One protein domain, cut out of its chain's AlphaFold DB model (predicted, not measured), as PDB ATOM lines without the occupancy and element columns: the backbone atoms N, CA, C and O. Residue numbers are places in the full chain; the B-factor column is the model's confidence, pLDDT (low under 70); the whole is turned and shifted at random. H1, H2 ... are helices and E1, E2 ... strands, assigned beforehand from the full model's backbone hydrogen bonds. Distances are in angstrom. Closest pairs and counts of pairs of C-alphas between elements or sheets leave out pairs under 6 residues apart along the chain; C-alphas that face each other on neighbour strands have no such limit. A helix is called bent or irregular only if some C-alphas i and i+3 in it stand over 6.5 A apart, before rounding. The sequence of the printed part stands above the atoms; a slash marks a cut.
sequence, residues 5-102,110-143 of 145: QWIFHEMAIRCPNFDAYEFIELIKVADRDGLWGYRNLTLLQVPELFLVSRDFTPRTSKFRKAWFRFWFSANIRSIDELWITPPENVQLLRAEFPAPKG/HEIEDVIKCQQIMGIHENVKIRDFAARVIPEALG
ATOM      1  N   GLN A   5      85.753  62.261  39.478       88.88
ATOM      2  CA  GLN A   5      84.533  63.049  39.241       88.88
ATOM      3  C   GLN A   5      84.130  63.031  37.769       88.88
ATOM      4  O   GLN A   5      82.953  62.889  37.451       88.88
ATOM      5  N   TRP A   6      85.116  63.156  36.877       88.00
ATOM      6  CA  TRP A   6      84.883  63.116  35.440       88.00
ATOM      7  C   TRP A   6      84.365  61.741  35.018       88.00
ATOM      8  O   TRP A   6      83.326  61.658  34.377       88.00
ATOM      9  N   ILE A   7      85.014  60.661  35.470       88.50
ATOM     10  CA  ILE A   7      84.575  59.290  35.165       88.50
ATOM     11  C   ILE A   7      83.134  59.071  35.646       88.50
ATOM     12  O   ILE A   7      82.300  58.578  34.889       88.50
ATOM     13  N   PHE A   8      82.821  59.476  36.881       89.69
ATOM     14  CA  PHE A   8      81.468  59.380  37.427       89.69
ATOM     15  C   PHE A   8      80.447  60.147  36.575       89.69
ATOM     16  O   PHE A   8      79.392  59.609  36.244       89.69
ATOM     17  N   HIS A   9      80.769  61.384  36.195       88.00
ATOM     18  CA  HIS A   9      79.903  62.227  35.377       88.00
ATOM     19  C   HIS A   9      79.631  61.610  33.998       88.00
ATOM     20  O   HIS A   9      78.478  61.496  33.585       88.00
ATOM     21  N   GLU A  10      80.676  61.138  33.318       87.50
ATOM     22  CA  GLU A  10      80.564  60.458  32.027       87.50
ATOM     23  C   GLU A  10      79.664  59.215  32.121       87.50
ATOM     24  O   GLU A  10      78.787  58.990  31.280       87.50
ATOM     25  N   MET A  11      79.829  58.415  33.173       90.50
ATOM     26  CA  MET A  11      78.968  57.260  33.408       90.50
ATOM     27  C   MET A  11      77.513  57.660  33.666       90.50
ATOM     28  O   MET A  11      76.612  57.047  33.095       90.50
ATOM     29  N   ALA A  12      77.276  58.694  34.475       89.94
ATOM     30  CA  ALA A  12      75.933  59.162  34.813       89.94
ATOM     31  C   ALA A  12      75.159  59.699  33.597       89.94
ATOM     32  O   ALA A  12      73.946  59.522  33.518       89.94
ATOM     33  N   ILE A  13      75.851  60.296  32.619       87.38
ATOM     34  CA  ILE A  13      75.239  60.723  31.350       87.38
ATOM     35  C   ILE A  13      74.741  59.516  30.538       87.38
ATOM     36  O   ILE A  13      73.679  59.575  29.918       87.38
ATOM     37  N   ARG A  14      75.499  58.413  30.517       87.38
ATOM     38  CA  ARG A  14      75.224  57.249  29.649       87.38
ATOM     39  C   ARG A  14      74.325  56.203  30.312       87.38
ATOM     40  O   ARG A  14      73.541  55.544  29.622       87.38
ATOM     41  N   CYS A  15      74.416  56.060  31.633       89.19
ATOM     42  CA  CYS A  15      73.626  55.136  32.440       89.19
ATOM     43  C   CYS A  15      72.577  55.900  33.267       89.19
ATOM     44  O   CYS A  15      72.919  56.527  34.272       89.19
ATOM     45  N   PRO A  16      71.283  55.804  32.919       87.88
ATOM     46  CA  PRO A  16      70.226  56.452  33.678       87.88
ATOM     47  C   PRO A  16      70.180  55.952  35.124       87.88
ATOM     48  O   PRO A  16      70.342  54.755  35.402       87.88
ATOM     49  N   ASN A  17      69.908  56.878  36.047       89.31
ATOM     50  CA  ASN A  17      69.784  56.602  37.482       89.31
ATOM     51  C   ASN A  17      71.028  55.924  38.092       89.31
ATOM     52  O   ASN A  17      70.907  55.113  39.013       89.31
ATOM     53  N   PHE A  18      72.210  56.216  37.544       89.56
ATOM     54  CA  PHE A  18      73.494  55.791  38.093       89.56
ATOM     55  C   PHE A  18      73.799  56.546  39.387       89.56
ATOM     56  O   PHE A  18      73.686  57.772  39.432       89.56
ATOM     57  N   ASP A  19      74.159  55.814  40.440       87.56
ATOM     58  CA  ASP A  19      74.421  56.392  41.756       87.56
ATOM     59  C   ASP A  19      75.897  56.273  42.183       87.56
ATOM     60  O   ASP A  19      76.707  55.543  41.608       87.56
ATOM     61  N   ALA A  20      76.276  57.046  43.205       89.19
ATOM     62  CA  ALA A  20      77.652  57.066  43.700       89.19
ATOM     63  C   ALA A  20      78.072  55.738  44.360       89.19
ATOM     64  O   ALA A  20      79.251  55.389  44.332       89.19
ATOM     65  N   TYR A  21      77.130  54.984  44.936       89.06
ATOM     66  CA  TYR A  21      77.425  53.685  45.549       89.06
ATOM     67  C   TYR A  21      77.828  52.666  44.484       89.06
ATOM     68  O   TYR A  21      78.825  51.964  44.637       89.06
ATOM     69  N   GLU A  22      77.104  52.638  43.369       89.94
ATOM     70  CA  GLU A  22      77.414  51.837  42.198       89.94
ATOM     71  C   GLU A  22      78.797  52.146  41.638       89.94
ATOM     72  O   GLU A  22      79.512  51.221  41.253       89.94
ATOM     73  N   PHE A  23      79.171  53.422  41.603       91.50
ATOM     74  CA  PHE A  23      80.492  53.842  41.156       91.50
ATOM     75  C   PHE A  23      81.610  53.343  42.077       91.50
ATOM     76  O   PHE A  23      82.612  52.811  41.602       91.50
ATOM     77  N   ILE A  24      81.427  53.443  43.396       91.44
ATOM     78  CA  ILE A  24      82.396  52.930  44.373       91.44
ATOM     79  C   ILE A  24      82.551  51.409  44.240       91.44
ATOM     80  O   ILE A  24      83.671  50.901  44.253       91.44
ATOM     81  N   GLU A  25      81.447  50.673  44.081       90.12
ATOM     82  CA  GLU A  25      81.496  49.219  43.889       90.12
ATOM     83  C   GLU A  25      82.209  48.827  42.589       90.12
ATOM     84  O   GLU A  25      82.965  47.857  42.572       90.12
ATOM     85  N   LEU A  26      82.044  49.606  41.518       90.50
ATOM     86  CA  LEU A  26      82.782  49.400  40.270       90.50
ATOM     87  C   LEU A  26      84.286  49.573  40.444       90.50
ATOM     88  O   LEU A  26      85.043  48.752  39.936       90.50
ATOM     89  N   ILE A  27      84.721  50.594  41.186       90.81
ATOM     90  CA  ILE A  27      86.145  50.799  41.477       90.81
ATOM     91  C   ILE A  27      86.706  49.596  42.243       90.81
ATOM     92  O   ILE A  27      87.740  49.065  41.854       90.81
ATOM     93  N   LYS A  28      85.997  49.101  43.267       89.69
ATOM     94  CA  LYS A  28      86.431  47.917  44.034       89.69
ATOM     95  C   LYS A  28      86.548  46.664  43.168       89.69
ATOM     96  O   LYS A  28      87.473  45.874  43.341       89.69
ATOM     97  N   VAL A  29      85.599  46.459  42.254       85.25
ATOM     98  CA  VAL A  29      85.641  45.346  41.295       85.25
ATOM     99  C   VAL A  29      86.820  45.515  40.338       85.25
ATOM    100  O   VAL A  29      87.563  44.564  40.138       85.25
ATOM    101  N   ALA A  30      87.044  46.721  39.815       86.31
ATOM    102  CA  ALA A  30      88.169  47.026  38.937       86.31
ATOM    103  C   ALA A  30      89.531  46.814  39.622       86.31
ATOM    104  O   ALA A  30      90.446  46.278  38.997       86.31
ATOM    105  N   ASP A  31      89.648  47.174  40.905       87.88
ATOM    106  CA  ASP A  31      90.830  46.903  41.730       87.88
ATOM    107  C   ASP A  31      91.077  45.395  41.860       87.88
ATOM    108  O   ASP A  31      92.187  44.919  41.619       87.88
ATOM    109  N   ARG A  32      90.033  44.630  42.208       86.06
ATOM    110  CA  ARG A  32      90.111  43.172  42.386       86.06
ATOM    111  C   ARG A  32      90.436  42.442  41.083       86.06
ATOM    112  O   ARG A  32      91.210  41.491  41.098       86.06
ATOM    113  N   ASP A  33      89.842  42.882  39.981       80.38
ATOM    114  CA  ASP A  33      89.959  42.237  38.674       80.38
ATOM    115  C   ASP A  33      91.209  42.728  37.907       80.38
ATOM    116  O   ASP A  33      91.456  42.309  36.776       80.38
ATOM    117  N   GLY A  34      92.023  43.601  38.519       81.88
ATOM    118  CA  GLY A  34      93.303  44.050  37.970       81.88
ATOM    119  C   GLY A  34      93.171  44.961  36.749       81.88
ATOM    120  O   GLY A  34      94.101  45.050  35.949       81.88
ATOM    121  N   LEU A  35      92.042  45.661  36.602       80.19
ATOM    122  CA  LEU A  35      91.728  46.474  35.422       80.19
ATOM    123  C   LEU A  35      92.733  47.616  35.196       80.19
ATOM    124  O   LEU A  35      92.973  48.043  34.073       80.19
ATOM    125  N   TRP A  36      93.399  48.080  36.247       80.94
ATOM    126  CA  TRP A  36      94.446  49.101  36.142       80.94
ATOM    127  C   TRP A  36      95.756  48.584  35.538       80.94
ATOM    128  O   TRP A  36      96.617  49.382  35.178       80.94
ATOM    129  N   GLY A  37      95.922  47.262  35.444       74.94
ATOM    130  CA  GLY A  37      97.118  46.617  34.906       74.94
ATOM    131  C   GLY A  37      97.149  46.512  33.380       74.94
ATOM    132  O   GLY A  37      98.189  46.142  32.829       74.94
ATOM    133  N   TYR A  38      96.048  46.829  32.684       71.81
ATOM    134  CA  TYR A  38      96.005  46.782  31.222       71.81
ATOM    135  C   TYR A  38      96.935  47.840  30.613       71.81
ATOM    136  O   TYR A  38      96.854  49.035  30.911       71.81
ATOM    137  N   ARG A  39      97.840  47.392  29.736       62.91
ATOM    138  CA  ARG A  39      98.772  48.277  29.024       62.91
ATOM    139  C   ARG A  39      97.984  49.193  28.085       62.91
ATOM    140  O   ARG A  39      97.100  48.728  27.379       62.91
ATOM    141  N   ASN A  40      98.346  50.475  28.059       69.62
ATOM    142  CA  ASN A  40      97.719  51.522  27.238       69.62
ATOM    143  C   ASN A  40      96.263  51.870  27.599       69.62
ATOM    144  O   ASN A  40      95.576  52.487  26.788       69.62
ATOM    145  N   LEU A  41      95.801  51.545  28.812       72.19
ATOM    146  CA  LEU A  41      94.505  52.024  29.286       72.19
ATOM    147  C   LEU A  41      94.513  53.556  29.400       72.19
ATOM    148  O   LEU A  41      95.206  54.129  30.245       72.19
ATOM    149  N   THR A  42      93.729  54.229  28.558       76.81
ATOM    150  CA  THR A  42      93.569  55.687  28.626       76.81
ATOM    151  C   THR A  42      92.425  56.065  29.560       76.81
ATOM    152  O   THR A  42      91.450  55.328  29.706       76.81
ATOM    153  N   LEU A  43      92.501  57.257  30.162       78.75
ATOM    154  CA  LEU A  43      91.439  57.774  31.031       78.75
ATOM    155  C   LEU A  43      90.074  57.796  30.322       78.75
ATOM    156  O   LEU A  43      89.065  57.495  30.953       78.75
ATOM    157  N   LEU A  44      90.057  58.097  29.019       78.25
ATOM    158  CA  LEU A  44      88.836  58.183  28.215       78.25
ATOM    159  C   LEU A  44      88.087  56.851  28.093       78.25
ATOM    160  O   LEU A  44      86.870  56.851  27.950       78.25
ATOM    161  N   GLN A  45      88.797  55.729  28.187       76.50
ATOM    162  CA  GLN A  45      88.227  54.388  28.036       76.50
ATOM    163  C   GLN A  45      87.691  53.822  29.359       76.50
ATOM    164  O   GLN A  45      86.886  52.892  29.356       76.50
ATOM    165  N   VAL A  46      88.100  54.383  30.503       84.44
ATOM    166  CA  VAL A  46      87.695  53.889  31.831       84.44
ATOM    167  C   VAL A  46      86.171  53.906  32.034       84.44
ATOM    168  O   VAL A  46      85.643  52.885  32.479       84.44
ATOM    169  N   PRO A  47      85.425  54.982  31.694       88.12
ATOM    170  CA  PRO A  47      83.969  54.982  31.831       88.12
ATOM    171  C   PRO A  47      83.304  53.882  30.998       88.12
ATOM    172  O   PRO A  47      82.398  53.209  31.481       88.12
ATOM    173  N   GLU A  48      83.760  53.668  29.764       84.50
ATOM    174  CA  GLU A  48      83.197  52.655  28.865       84.50
ATOM    175  C   GLU A  48      83.428  51.246  29.409       84.50
ATOM    176  O   GLU A  48      82.503  50.437  29.453       84.50
ATOM    177  N   LEU A  49      84.630  50.975  29.923       82.75
ATOM    178  CA  LEU A  49      84.926  49.702  30.573       82.75
ATOM    179  C   LEU A  49      84.068  49.455  31.802       82.75
ATOM    180  O   LEU A  49      83.576  48.347  32.001       82.75
ATOM    181  N   PHE A  50      83.875  50.477  32.628       89.12
ATOM    182  CA  PHE A  50      83.014  50.365  33.797       89.12
ATOM    183  C   PHE A  50      81.558  50.097  33.418       89.12
ATOM    184  O   PHE A  50      80.858  49.400  34.150       89.12
ATOM    185  N   LEU A  51      81.102  50.626  32.282       88.62
ATOM    186  CA  LEU A  51      79.762  50.372  31.768       88.62
ATOM    187  C   LEU A  51      79.623  48.959  31.179       88.62
ATOM    188  O   LEU A  51      78.584  48.332  31.342       88.62
ATOM    189  N   VAL A  52      80.654  48.425  30.523       85.00
ATOM    190  CA  VAL A  52      80.606  47.079  29.918       85.00
ATOM    191  C   VAL A  52      80.876  45.963  30.938       85.00
ATOM    192  O   VAL A  52      80.445  44.830  30.741       85.00
ATOM    193  N   SER A  53      81.553  46.256  32.051       83.50
ATOM    194  CA  SER A  53      81.977  45.237  33.025       83.50
ATOM    195  C   SER A  53      80.829  44.536  33.759       83.50
ATOM    196  O   SER A  53      81.032  43.460  34.325       83.50
ATOM    197  N   ARG A  54      79.624  45.120  33.778       84.50
ATOM    198  CA  ARG A  54      78.458  44.541  34.453       84.50
ATOM    199  C   ARG A  54      77.133  45.063  33.914       84.50
ATOM    200  O   ARG A  54      77.062  46.103  33.269       84.50
ATOM    201  N   ASP A  55      76.065  44.377  34.303       87.31
ATOM    202  CA  ASP A  55      74.700  44.860  34.114       87.31
ATOM    203  C   ASP A  55      74.295  45.851  35.209       87.31
ATOM    204  O   ASP A  55      74.596  45.662  36.393       87.31
ATOM    205  N   PHE A  56      73.528  46.863  34.818       89.44
ATOM    206  CA  PHE A  56      72.953  47.853  35.720       89.44
ATOM    207  C   PHE A  56      71.471  47.570  35.882       89.44
ATOM    208  O   PHE A  56      70.690  47.683  34.943       89.44
ATOM    209  N   THR A  57      71.062  47.192  37.085       88.81
ATOM    210  CA  THR A  57      69.715  46.662  37.334       88.81
ATOM    211  C   THR A  57      69.031  47.450  38.450       88.81
ATOM    212  O   THR A  57      69.696  48.206  39.165       88.81
ATOM    213  N   PRO A  58      67.722  47.256  38.679       86.75
ATOM    214  CA  PRO A  58      67.034  47.804  39.851       86.75
ATOM    215  C   PRO A  58      67.602  47.318  41.192       86.75
ATOM    216  O   PRO A  58      67.308  47.885  42.237       86.75
ATOM    217  N   ARG A  59      68.404  46.243  41.192       84.69
ATOM    218  CA  ARG A  59      69.085  45.762  42.403       84.69
ATOM    219  C   ARG A  59      70.356  46.539  42.707       84.69
ATOM    220  O   ARG A  59      70.783  46.549  43.855       84.69
ATOM    221  N   THR A  60      70.977  47.130  41.688       83.88
ATOM    222  CA  THR A  60      72.249  47.835  41.847       83.88
ATOM    223  C   THR A  60      72.048  49.324  42.132       83.88
ATOM    224  O   THR A  60      72.898  49.895  42.794       83.88
ATOM    225  N   SER A  61      70.905  49.920  41.758       84.62
ATOM    226  CA  SER A  61      70.513  51.290  42.140       84.62
ATOM    227  C   SER A  61      69.065  51.343  42.607       84.62
ATOM    228  O   SER A  61      68.173  50.789  41.965       84.62
ATOM    229  N   LYS A  62      68.812  52.089  43.689       78.38
ATOM    230  CA  LYS A  62      67.463  52.290  44.253       78.38
ATOM    231  C   LYS A  62      66.540  53.105  43.345       78.38
ATOM    232  O   LYS A  62      65.323  53.053  43.502       78.38
ATOM    233  N   PHE A  63      67.111  53.877  42.424       83.38
ATOM    234  CA  PHE A  63      66.377  54.805  41.563       83.38
ATOM    235  C   PHE A  63      66.065  54.205  40.188       83.38
ATOM    236  O   PHE A  63      65.347  54.806  39.389       83.38
ATOM    237  N   ARG A  64      66.594  53.013  39.896       88.19
ATOM    238  CA  ARG A  64      66.487  52.381  38.585       88.19
ATOM    239  C   ARG A  64      65.320  51.394  38.534       88.19
ATOM    240  O   ARG A  64      65.200  50.526  39.389       88.19
ATOM    241  N   LYS A  65      64.483  51.505  37.497       85.25
ATOM    242  CA  LYS A  65      63.357  50.582  37.239       85.25
ATOM    243  C   LYS A  65      63.624  49.591  36.102       85.25
ATOM    244  O   LYS A  65      63.116  48.475  36.154       85.25
ATOM    245  N   ALA A  66      64.434  49.984  35.122       85.00
ATOM    246  CA  ALA A  66      64.817  49.156  33.982       85.00
ATOM    247  C   ALA A  66      66.173  48.467  34.195       85.00
ATOM    248  O   ALA A  66      66.919  48.780  35.127       85.00
ATOM    249  N   TRP A  67      66.491  47.513  33.332       88.00
ATOM    250  CA  TRP A  67      67.818  46.928  33.224       88.00
ATOM    251  C   TRP A  67      68.561  47.595  32.071       88.00
ATOM    252  O   TRP A  67      67.994  47.795  31.000       88.00
ATOM    253  N   PHE A  68      69.833  47.913  32.296       88.12
ATOM    254  CA  PHE A  68      70.737  48.390  31.263       88.12
ATOM    255  C   PHE A  68      71.911  47.442  31.107       88.12
ATOM    256  O   PHE A  68      72.545  47.043  32.089       88.12
ATOM    257  N   ARG A  69      72.228  47.134  29.853       87.06
ATOM    258  CA  ARG A  69      73.440  46.413  29.473       87.06
ATOM    259  C   ARG A  69      74.186  47.219  28.433       87.06
ATOM    260  O   ARG A  69      73.562  47.724  27.504       87.06
ATOM    261  N   PHE A  70      75.502  47.286  28.572       86.69
ATOM    262  CA  PHE A  70      76.371  47.932  27.602       86.69
ATOM    263  C   PHE A  70      77.271  46.903  26.924       86.69
ATOM    264  O   PHE A  70      77.705  45.939  27.552       86.69
ATOM    265  N   TRP A  71      77.537  47.099  25.639       81.56
ATOM    266  CA  TRP A  71      78.499  46.303  24.878       81.56
ATOM    267  C   TRP A  71      79.045  47.118  23.712       81.56
ATOM    268  O   TRP A  71      78.462  48.122  23.305       81.56
ATOM    269  N   PHE A  72      80.169  46.688  23.158       79.44
ATOM    270  CA  PHE A  72      80.744  47.315  21.977       79.44
ATOM    271  C   PHE A  72      80.135  46.741  20.689       79.44
ATOM    272  O   PHE A  72      79.841  45.551  20.609       79.44
ATOM    273  N   SER A  73      79.949  47.580  19.667       72.81
ATOM    274  CA  SER A  73      79.340  47.195  18.382       72.81
ATOM    275  C   SER A  73      80.191  46.240  17.544       72.81
ATOM    276  O   SER A  73      79.658  45.538  16.685       72.81
ATOM    277  N   ALA A  74      81.507  46.238  17.750       66.88
ATOM    278  CA  ALA A  74      82.412  45.339  17.057       66.88
ATOM    279  C   ALA A  74      82.368  43.943  17.688       66.88
ATOM    280  O   ALA A  74      82.201  43.796  18.898       66.88
ATOM    281  N   ASN A  75      82.557  42.916  16.857       56.62
ATOM    282  CA  ASN A  75      82.642  41.519  17.275       56.62
ATOM    283  C   ASN A  75      84.013  41.262  17.931       56.62
ATOM    284  O   ASN A  75      84.862  40.568  17.378       56.62
ATOM    285  N   ILE A  76      84.244  41.933  19.060       59.16
ATOM    286  CA  ILE A  76      85.469  41.898  19.851       59.16
ATOM    287  C   ILE A  76      85.539  40.535  20.529       59.16
ATOM    288  O   ILE A  76      84.691  40.193  21.354       59.16
ATOM    289  N   ARG A  77      86.538  39.737  20.158       50.25
ATOM    290  CA  ARG A  77      86.709  38.366  20.655       50.25
ATOM    291  C   ARG A  77      87.531  38.313  21.936       50.25
ATOM    292  O   ARG A  77      87.509  37.298  22.627       50.25
ATOM    293  N   SER A  78      88.245  39.389  22.263       53.75
ATOM    294  CA  SER A  78      89.020  39.511  23.496       53.75
ATOM    295  C   SER A  78      89.161  40.966  23.936       53.75
ATOM    296  O   SER A  78      89.109  41.882  23.121       53.75
ATOM    297  N   ILE A  79      89.379  41.175  25.234       54.41
ATOM    298  CA  ILE A  79      89.684  42.495  25.796       54.41
ATOM    299  C   ILE A  79      90.901  43.116  25.079       54.41
ATOM    300  O   ILE A  79      90.878  44.303  24.786       54.41
ATOM    301  N   ASP A  80      91.897  42.319  24.684       55.06
ATOM    302  CA  ASP A  80      93.099  42.781  23.971       55.06
ATOM    303  C   ASP A  80      92.828  43.353  22.568       55.06
ATOM    304  O   ASP A  80      93.527  44.272  22.132       55.06
ATOM    305  N   GLU A  81      91.789  42.879  21.871       56.53
ATOM    306  CA  GLU A  81      91.390  43.406  20.554       56.53
ATOM    307  C   GLU A  81      90.855  44.844  20.627       56.53
ATOM    308  O   GLU A  81      90.991  45.593  19.661       56.53
ATOM    309  N   LEU A  82      90.313  45.274  21.773       60.41
ATOM    310  CA  LEU A  82      89.965  46.684  22.000       60.41
ATOM    311  C   LEU A  82      91.209  47.580  22.110       60.41
ATOM    312  O   LEU A  82      91.134  48.765  21.786       60.41
ATOM    313  N   TRP A  83      92.338  47.032  22.576       57.59
ATOM    314  CA  TRP A  83      93.510  47.806  23.001       57.59
ATOM    315  C   TRP A  83      94.632  47.879  21.969       57.59
ATOM    316  O   TRP A  83      95.311  48.901  21.879       57.59
ATOM    317  N   ILE A  84      94.874  46.791  21.230       52.78
ATOM    318  CA  ILE A  84      96.035  46.673  20.331       52.78
ATOM    319  C   ILE A  84      95.726  47.261  18.954       52.78
ATOM    320  O   ILE A  84      96.576  47.900  18.335       52.78
ATOM    321  N   THR A  85      94.516  47.035  18.446       53.97
ATOM    322  CA  THR A  85      94.079  47.549  17.146       53.97
ATOM    323  C   THR A  85      92.572  47.765  17.200       53.97
ATOM    324  O   THR A  85      91.819  46.869  16.819       53.97
ATOM    325  N   PRO A  86      92.112  48.919  17.707       55.50
ATOM    326  CA  PRO A  86      90.689  49.230  17.701       55.50
ATOM    327  C   PRO A  86      90.174  49.126  16.258       55.50
ATOM    328  O   PRO A  86      90.739  49.764  15.364       55.50
ATOM    329  N   PRO A  87      89.121  48.344  15.984       56.12
ATOM    330  CA  PRO A  87      88.491  48.413  14.681       56.12
ATOM    331  C   PRO A  87      88.038  49.854  14.423       56.12
ATOM    332  O   PRO A  87      87.555  50.539  15.331       56.12
ATOM    333  N   GLU A  88      88.198  50.332  13.190       55.81
ATOM    334  CA  GLU A  88      87.658  51.632  12.803       55.81
ATOM    335  C   GLU A  88      86.154  51.642  13.128       55.81
ATOM    336  O   GLU A  88      85.395  50.807  12.637       55.81
ATOM    337  N   ASN A  89      85.722  52.585  13.974       61.69
ATOM    338  CA  ASN A  89      84.324  52.785  14.381       61.69
ATOM    339  C   ASN A  89      83.739  51.774  15.391       61.69
ATOM    340  O   ASN A  89      82.591  51.342  15.247       61.69
ATOM    341  N   VAL A  90      84.459  51.452  16.471       70.31
ATOM    342  CA  VAL A  90      83.819  50.843  17.653       70.31
ATOM    343  C   VAL A  90      82.828  51.832  18.277       70.31
ATOM    344  O   VAL A  90      83.158  52.988  18.535       70.31
ATOM    345  N   GLN A  91      81.595  51.391  18.517       74.25
ATOM    346  CA  GLN A  91      80.562  52.167  19.203       74.25
ATOM    347  C   GLN A  91      80.204  51.486  20.518       74.25
ATOM    348  O   GLN A  91      80.076  50.261  20.562       74.25
ATOM    349  N   LEU A  92      79.988  52.273  21.570       80.75
ATOM    350  CA  LEU A  92      79.363  51.776  22.787       80.75
ATOM    351  C   LEU A  92      77.845  51.760  22.586       80.75
ATOM    352  O   LEU A  92      77.220  52.791  22.317       80.75
ATOM    353  N   LEU A  93      77.259  50.579  22.714       82.81
ATOM    354  CA  LEU A  93      75.827  50.337  22.631       82.81
ATOM    355  C   LEU A  93      75.264  50.127  24.031       82.81
ATOM    356  O   LEU A  93      75.937  49.575  24.900       82.81
ATOM    357  N   ARG A  94      74.014  50.543  24.229       88.00
ATOM    358  CA  ARG A  94      73.232  50.299  25.440       88.00
ATOM    359  C   ARG A  94      71.890  49.695  25.068       88.00
ATOM    360  O   ARG A  94      71.174  50.266  24.253       88.00
ATOM    361  N   ALA A  95      71.533  48.597  25.718       85.62
ATOM    362  CA  ALA A  95      70.170  48.084  25.751       85.62
ATOM    363  C   ALA A  95      69.447  48.621  26.979       85.62
ATOM    364  O   ALA A  95      70.033  48.647  28.064       85.62
ATOM    365  N   GLU A  96      68.175  48.949  26.811       86.06
ATOM    366  CA  GLU A  96      67.204  49.057  27.896       86.06
ATOM    367  C   GLU A  96      66.174  47.931  27.755       86.06
ATOM    368  O   GLU A  96      65.736  47.616  26.647       86.06
ATOM    369  N   PHE A  97      65.861  47.259  28.862       82.31
ATOM    370  CA  PHE A  97      64.898  46.158  28.885       82.31
ATOM    371  C   PHE A  97      64.293  45.978  30.288       82.31
ATOM    372  O   PHE A  97      64.896  46.382  31.292       82.31
ATOM    373  N   PRO A  98      63.101  45.370  30.405       80.69
ATOM    374  CA  PRO A  98      62.471  45.106  31.688       80.69
ATOM    375  C   PRO A  98      63.201  43.973  32.412       80.69
ATOM    376  O   PRO A  98      64.044  43.277  31.850       80.69
ATOM    377  N   ALA A  99      62.867  43.747  33.683       73.31
ATOM    378  CA  ALA A  99      63.445  42.623  34.408       73.31
ATOM    379  C   ALA A  99      63.158  41.294  33.675       73.31
ATOM    380  O   ALA A  99      61.989  41.009  33.397       73.31
ATOM    381  N   PRO A 100      64.190  40.479  33.378       69.06
ATOM    382  CA  PRO A 100      64.003  39.229  32.658       69.06
ATOM    383  C   PRO A 100      63.099  38.285  33.459       69.06
ATOM    384  O   PRO A 100      63.146  38.236  34.694       69.06
ATOM    385  N   LYS A 101      62.239  37.539  32.759       67.44
ATOM    386  CA  LYS A 101      61.262  36.657  33.404       67.44
ATOM    387  C   LYS A 101      61.948  35.388  33.929       67.44
ATOM    388  O   LYS A 101      62.722  34.728  33.240       67.44
ATOM    389  N   GLY A 102      61.629  34.999  35.165       67.44
ATOM    390  CA  GLY A 102      62.091  33.736  35.751       67.44
ATOM    391  C   GLY A 102      63.582  33.720  36.119       67.44
ATOM    392  O   GLY A 102      64.067  34.609  36.811       67.44
ATOM    393  N   HIS A 110      65.103  39.850  21.174       65.25
ATOM    394  CA  HIS A 110      63.757  40.401  20.986       65.25
ATOM    395  C   HIS A 110      63.145  41.021  22.259       65.25
ATOM    396  O   HIS A 110      62.094  41.642  22.179       65.25
ATOM    397  N   GLU A 111      63.762  40.816  23.428       62.19
ATOM    398  CA  GLU A 111      63.369  41.422  24.711       62.19
ATOM    399  C   GLU A 111      64.108  42.743  24.974       62.19
ATOM    400  O   GLU A 111      63.856  43.402  25.981       62.19
ATOM    401  N   ILE A 112      65.041  43.116  24.095       66.56
ATOM    402  CA  ILE A 112      65.705  44.412  24.131       66.56
ATOM    403  C   ILE A 112      64.734  45.430  23.531       66.56
ATOM    404  O   ILE A 112      64.494  45.409  22.325       66.56
ATOM    405  N   GLU A 113      64.154  46.273  24.386       61.19
ATOM    406  CA  GLU A 113      63.125  47.242  23.993       61.19
ATOM    407  C   GLU A 113      63.727  48.349  23.126       61.19
ATOM    408  O   GLU A 113      63.169  48.680  22.085       61.19
ATOM    409  N   ASP A 114      64.915  48.833  23.505       63.75
ATOM    410  CA  ASP A 114      65.657  49.855  22.774       63.75
ATOM    411  C   ASP A 114      67.159  49.550  22.769       63.75
ATOM    412  O   ASP A 114      67.763  49.306  23.819       63.75
ATOM    413  N   VAL A 115      67.789  49.621  21.590       67.19
ATOM    414  CA  VAL A 115      69.255  49.666  21.451       67.19
ATOM    415  C   VAL A 115      69.660  51.087  21.096       67.19
ATOM    416  O   VAL A 115      69.485  51.544  19.967       67.19
ATOM    417  N   ILE A 116      70.247  51.779  22.062       69.94
ATOM    418  CA  ILE A 116      70.725  53.146  21.902       69.94
ATOM    419  C   ILE A 116      72.229  53.119  21.658       69.94
ATOM    420  O   ILE A 116      72.999  52.498  22.393       69.94
ATOM    421  N   LYS A 117      72.664  53.837  20.622       62.91
ATOM    422  CA  LYS A 117      74.078  54.146  20.406       62.91
ATOM    423  C   LYS A 117      74.466  55.247  21.383       62.91
ATOM    424  O   LYS A 117      74.029  56.382  21.230       62.91
ATOM    425  N   CYS A 118      75.252  54.907  22.400       54.88
ATOM    426  CA  CYS A 118      75.644  55.862  23.431       54.88
ATOM    427  C   CYS A 118      76.746  56.806  22.955       54.88
ATOM    428  O   CYS A 118      76.738  57.959  23.372       54.88
ATOM    429  N   GLN A 119      77.664  56.337  22.096       57.47
ATOM    430  CA  GLN A 119      78.655  57.157  21.387       57.47
ATOM    431  C   GLN A 119      79.517  56.313  20.435       57.47
ATOM    432  O   GLN A 119      79.642  55.098  20.595       57.47
ATOM    433  N   GLN A 120      80.135  56.977  19.456       51.66
ATOM    434  CA  GLN A 120      81.265  56.443  18.696       51.66
ATOM    435  C   GLN A 120      82.534  56.661  19.522       51.66
ATOM    436  O   GLN A 120      82.768  57.783  19.974       51.66
ATOM    437  N   ILE A 121      83.349  55.619  19.701       49.84
ATOM    438  CA  ILE A 121      84.730  55.812  20.136       49.84
ATOM    439  C   ILE A 121      85.371  56.607  18.999       49.84
ATOM    440  O   ILE A 121      85.534  56.075  17.897       49.84
ATOM    441  N   MET A 122      85.632  57.907  19.203       38.91
ATOM    442  CA  MET A 122      86.442  58.661  18.246       38.91
ATOM    443  C   MET A 122      87.715  57.855  18.036       38.91
ATOM    444  O   MET A 122      88.296  57.382  19.016       38.91
ATOM    445  N   GLY A 123      88.076  57.629  16.767       38.38
ATOM    446  CA  GLY A 123      89.226  56.814  16.402       38.38
ATOM    447  C   GLY A 123      90.396  57.140  17.319       38.38
ATOM    448  O   GLY A 123      90.619  58.302  17.651       38.38
ATOM    449  N   ILE A 124      91.127  56.113  17.747       43.53
ATOM    450  CA  ILE A 124      92.211  56.178  18.745       43.53
ATOM    451  C   ILE A 124      93.372  57.121  18.329       43.53
ATOM    452  O   ILE A 124      94.365  57.282  19.029       43.53
ATOM    453  N   HIS A 125      93.204  57.862  17.239       35.56
ATOM    454  CA  HIS A 125      93.991  59.012  16.852       35.56
ATOM    455  C   HIS A 125      93.134  60.284  16.795       35.56
ATOM    456  O   HIS A 125      92.787  60.736  15.715       35.56
ATOM    457  N   GLU A 126      92.865  60.922  17.936       35.28
ATOM    458  CA  GLU A 126      92.977  62.383  17.998       35.28
ATOM    459  C   GLU A 126      93.169  62.886  19.434       35.28
ATOM    460  O   GLU A 126      92.292  62.860  20.293       35.28
ATOM    461  N   ASN A 127      94.385  63.377  19.666       41.88
ATOM    462  CA  ASN A 127      94.909  63.993  20.881       41.88
ATOM    463  C   ASN A 127      94.311  65.397  21.132       41.88
ATOM    464  O   ASN A 127      95.024  66.342  21.470       41.88
ATOM    465  N   VAL A 128      93.010  65.587  20.915       39.25
ATOM    466  CA  VAL A 128      92.427  66.925  20.778       39.25
ATOM    467  C   VAL A 128      91.320  67.124  21.818       39.25
ATOM    468  O   VAL A 128      90.226  66.584  21.705       39.25
ATOM    469  N   LYS A 129      91.640  67.962  22.821       41.19
ATOM    470  CA  LYS A 129      90.755  68.651  23.798       41.19
ATOM    471  C   LYS A 129      90.574  68.094  25.218       41.19
ATOM    472  O   LYS A 129      89.787  68.664  25.971       41.19
ATOM    473  N   ILE A 130      91.371  67.125  25.684       40.47
ATOM    474  CA  ILE A 130      91.414  66.821  27.139       40.47
ATOM    475  C   ILE A 130      91.897  68.049  27.936       40.47
ATOM    476  O   ILE A 130      91.358  68.347  29.000       40.47
ATOM    477  N   ARG A 131      92.858  68.815  27.396       40.25
ATOM    478  CA  ARG A 131      93.344  70.056  28.025       40.25
ATOM    479  C   ARG A 131      92.267  71.140  28.128       40.25
ATOM    480  O   ARG A 131      92.166  71.768  29.176       40.25
ATOM    481  N   ASP A 132      91.438  71.308  27.102       40.25
ATOM    482  CA  ASP A 132      90.443  72.391  27.057       40.25
ATOM    483  C   ASP A 132      89.211  72.100  27.926       40.25
ATOM    484  O   ASP A 132      88.617  73.022  28.484       40.25
ATOM    485  N   PHE A 133      88.833  70.827  28.088       38.75
ATOM    486  CA  PHE A 133      87.708  70.437  28.944       38.75
ATOM    487  C   PHE A 133      88.102  70.368  30.427       38.75
ATOM    488  O   PHE A 133      87.392  70.898  31.283       38.75
ATOM    489  N   ALA A 134      89.278  69.805  30.735       39.69
ATOM    490  CA  ALA A 134      89.823  69.792  32.092       39.69
ATOM    491  C   ALA A 134      90.041  71.219  32.629       39.69
ATOM    492  O   ALA A 134      89.698  71.498  33.774       39.69
ATOM    493  N   ALA A 135      90.514  72.152  31.796       44.16
ATOM    494  CA  ALA A 135      90.681  73.554  32.186       44.16
ATOM    495  C   ALA A 135      89.357  74.274  32.507       44.16
ATOM    496  O   ALA A 135      89.365  75.263  33.234       44.16
ATOM    497  N   ARG A 136      88.223  73.787  31.986       45.09
ATOM    498  CA  ARG A 136      86.912  74.432  32.137       45.09
ATOM    499  C   ARG A 136      86.103  73.879  33.311       45.09
ATOM    500  O   ARG A 136      85.438  74.644  33.991       45.09
ATOM    501  N   VAL A 137      86.187  72.571  33.563       39.41
ATOM    502  CA  VAL A 137      85.359  71.874  34.568       39.41
ATOM    503  C   VAL A 137      86.049  71.759  35.935       39.41
ATOM    504  O   VAL A 137      85.381  71.738  36.969       39.41
ATOM    505  N   ILE A 138      87.387  71.717  35.977       42.38
ATOM    506  CA  ILE A 138      88.144  71.567  37.234       42.38
ATOM    507  C   ILE A 138      87.994  72.780  38.181       42.38
ATOM    508  O   ILE A 138      87.831  72.545  39.379       42.38
ATOM    509  N   PRO A 139      87.984  74.049  37.719       42.56
ATOM    510  CA  PRO A 139      87.799  75.199  38.613       42.56
ATOM    511  C   PRO A 139      86.404  75.250  39.262       42.56
ATOM    512  O   PRO A 139      86.293  75.488  40.466       42.56
ATOM    513  N   GLU A 140      85.346  74.939  38.503       37.34
ATOM    514  CA  GLU A 140      83.961  74.921  39.002       37.34
ATOM    515  C   GLU A 140      83.717  73.798  40.018       37.34
ATOM    516  O   GLU A 140      83.051  74.014  41.030       37.34
ATOM    517  N   ALA A 141      84.300  72.615  39.802       34.31
ATOM    518  CA  ALA A 141      84.168  71.483  40.719       34.31
ATOM    519  C   ALA A 141      85.003  71.622  42.009       34.31
ATOM    520  O   ALA A 141      84.728  70.931  42.991       34.31
ATOM    521  N   LEU A 142      86.017  72.499  42.020       35.59
ATOM    522  CA  LEU A 142      86.888  72.761  43.176       35.59
ATOM    523  C   LEU A 142      86.553  74.064  43.921       35.59
ATOM    524  O   LEU A 142      87.168  74.342  44.949       35.59
ATOM    525  N   GLY A 143      85.592  74.858  43.437       35.06
ATOM    526  CA  GLY A 143      85.210  76.128  44.065       35.06
ATOM    527  C   GLY A 143      86.313  77.194  44.044       35.06
ATOM    528  O   GLY A 143      86.292  78.113  44.861       35.06
TER     529      GLY A 143
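What this domain is: This is residues 5 to 102 and 110 to 143 of the 145 residues of an uncharacterized protein of Limnohabitans sp. T6-5 (UniProt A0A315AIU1). A small wall of three antiparallel strands, E1, E2 and E3, has one face partly covered by helix H3, which runs slantwise over E1 and E2, while H1 and H2 gather round H3. H4 lies out beyond this cluster and touches no helix, and H5 lies farthest out, near H1. The printed part has 132 residues, with five named helices and three named strands in the order H1, H2, H3, E1, H4, E2, E3, H5. The sheet runs E1, E2, E3, and the class is mixed, helices and strands. The whole is compact, with a radius of gyration of the C-alphas of 15.7 A and spans of 47 by 40 by 29 A.

Where its parts are: Find C-alpha 67 at (67.818, 46.928, 33.224); from there E1, residues 67 to 72, runs 17.1 A. E2, residues 91 to 97, is 19.4 A long, and E3, residues 114 to 120, is 17.4 A long. Turn to C-alpha 5 at (84.533, 63.049, 39.241), where H1, residues 5 to 14, begins and runs 14.6 A. H2, residues 20 to 32, covers 18.7 A, H3, residues 43 to 52, 15.3 A, and H4, residues 79 to 84, 9.4 A. H5, residues 130 to 142, runs 17.7 A and ends at C-alpha 142 at (86.888, 72.761, 43.176). H3 and H5 are irregular, but only just: C-alphas 44 and 47 are 6.9 A apart, and C-alphas 136 and 139 are 6.6 A apart.

How they stand to each other: Look first at inner strand E2. It is antiparallel to E1 at 159 degrees, with N 69 and O 95 3.2 A apart, within hydrogen-bond range. It is also antiparallel to E3 at 159 degrees, with N 94 and O 116 2.9 A apart, within range. H3 is on the sheet at a height of 10.4 A, 42 degrees from E1 on the local plane; their closest C-alphas, Val 52 and Phe 70, are 4.9 A apart. H1 only grazes the sheet, with residues 13 to 14. H1 and H3 touch at a steep tilt of 45 degrees, the same way, closest at the C-alphas of Ile 7 and Pro 47, 5.5 A. H2 is close to H3 but not clearly touching, at the C-alphas of Leu 26 and Phe 50, 6.5 A. H4 and H5 are apart. Every O i to N i+4 pair is within range in H1 and H2, against 4 of 6 in H3, 1 of 2 in H4 and 6 of 9 in H5.

The domain as a whole: The farthest C-alphas, Gly 102 and Ala 135, are 49.1 A apart. Residues 103 to 109 are not printed, and C-alphas 102 and 110 stand 16.3 A apart across this cut between E2 and E3. Of the links printed whole, H3 to E1 is long, with 14 residues. The mean pLDDT of the printed part is 71.0; residues 39 to 40, 74 to 89, 100 to 102 and 110 to 143 are under 70.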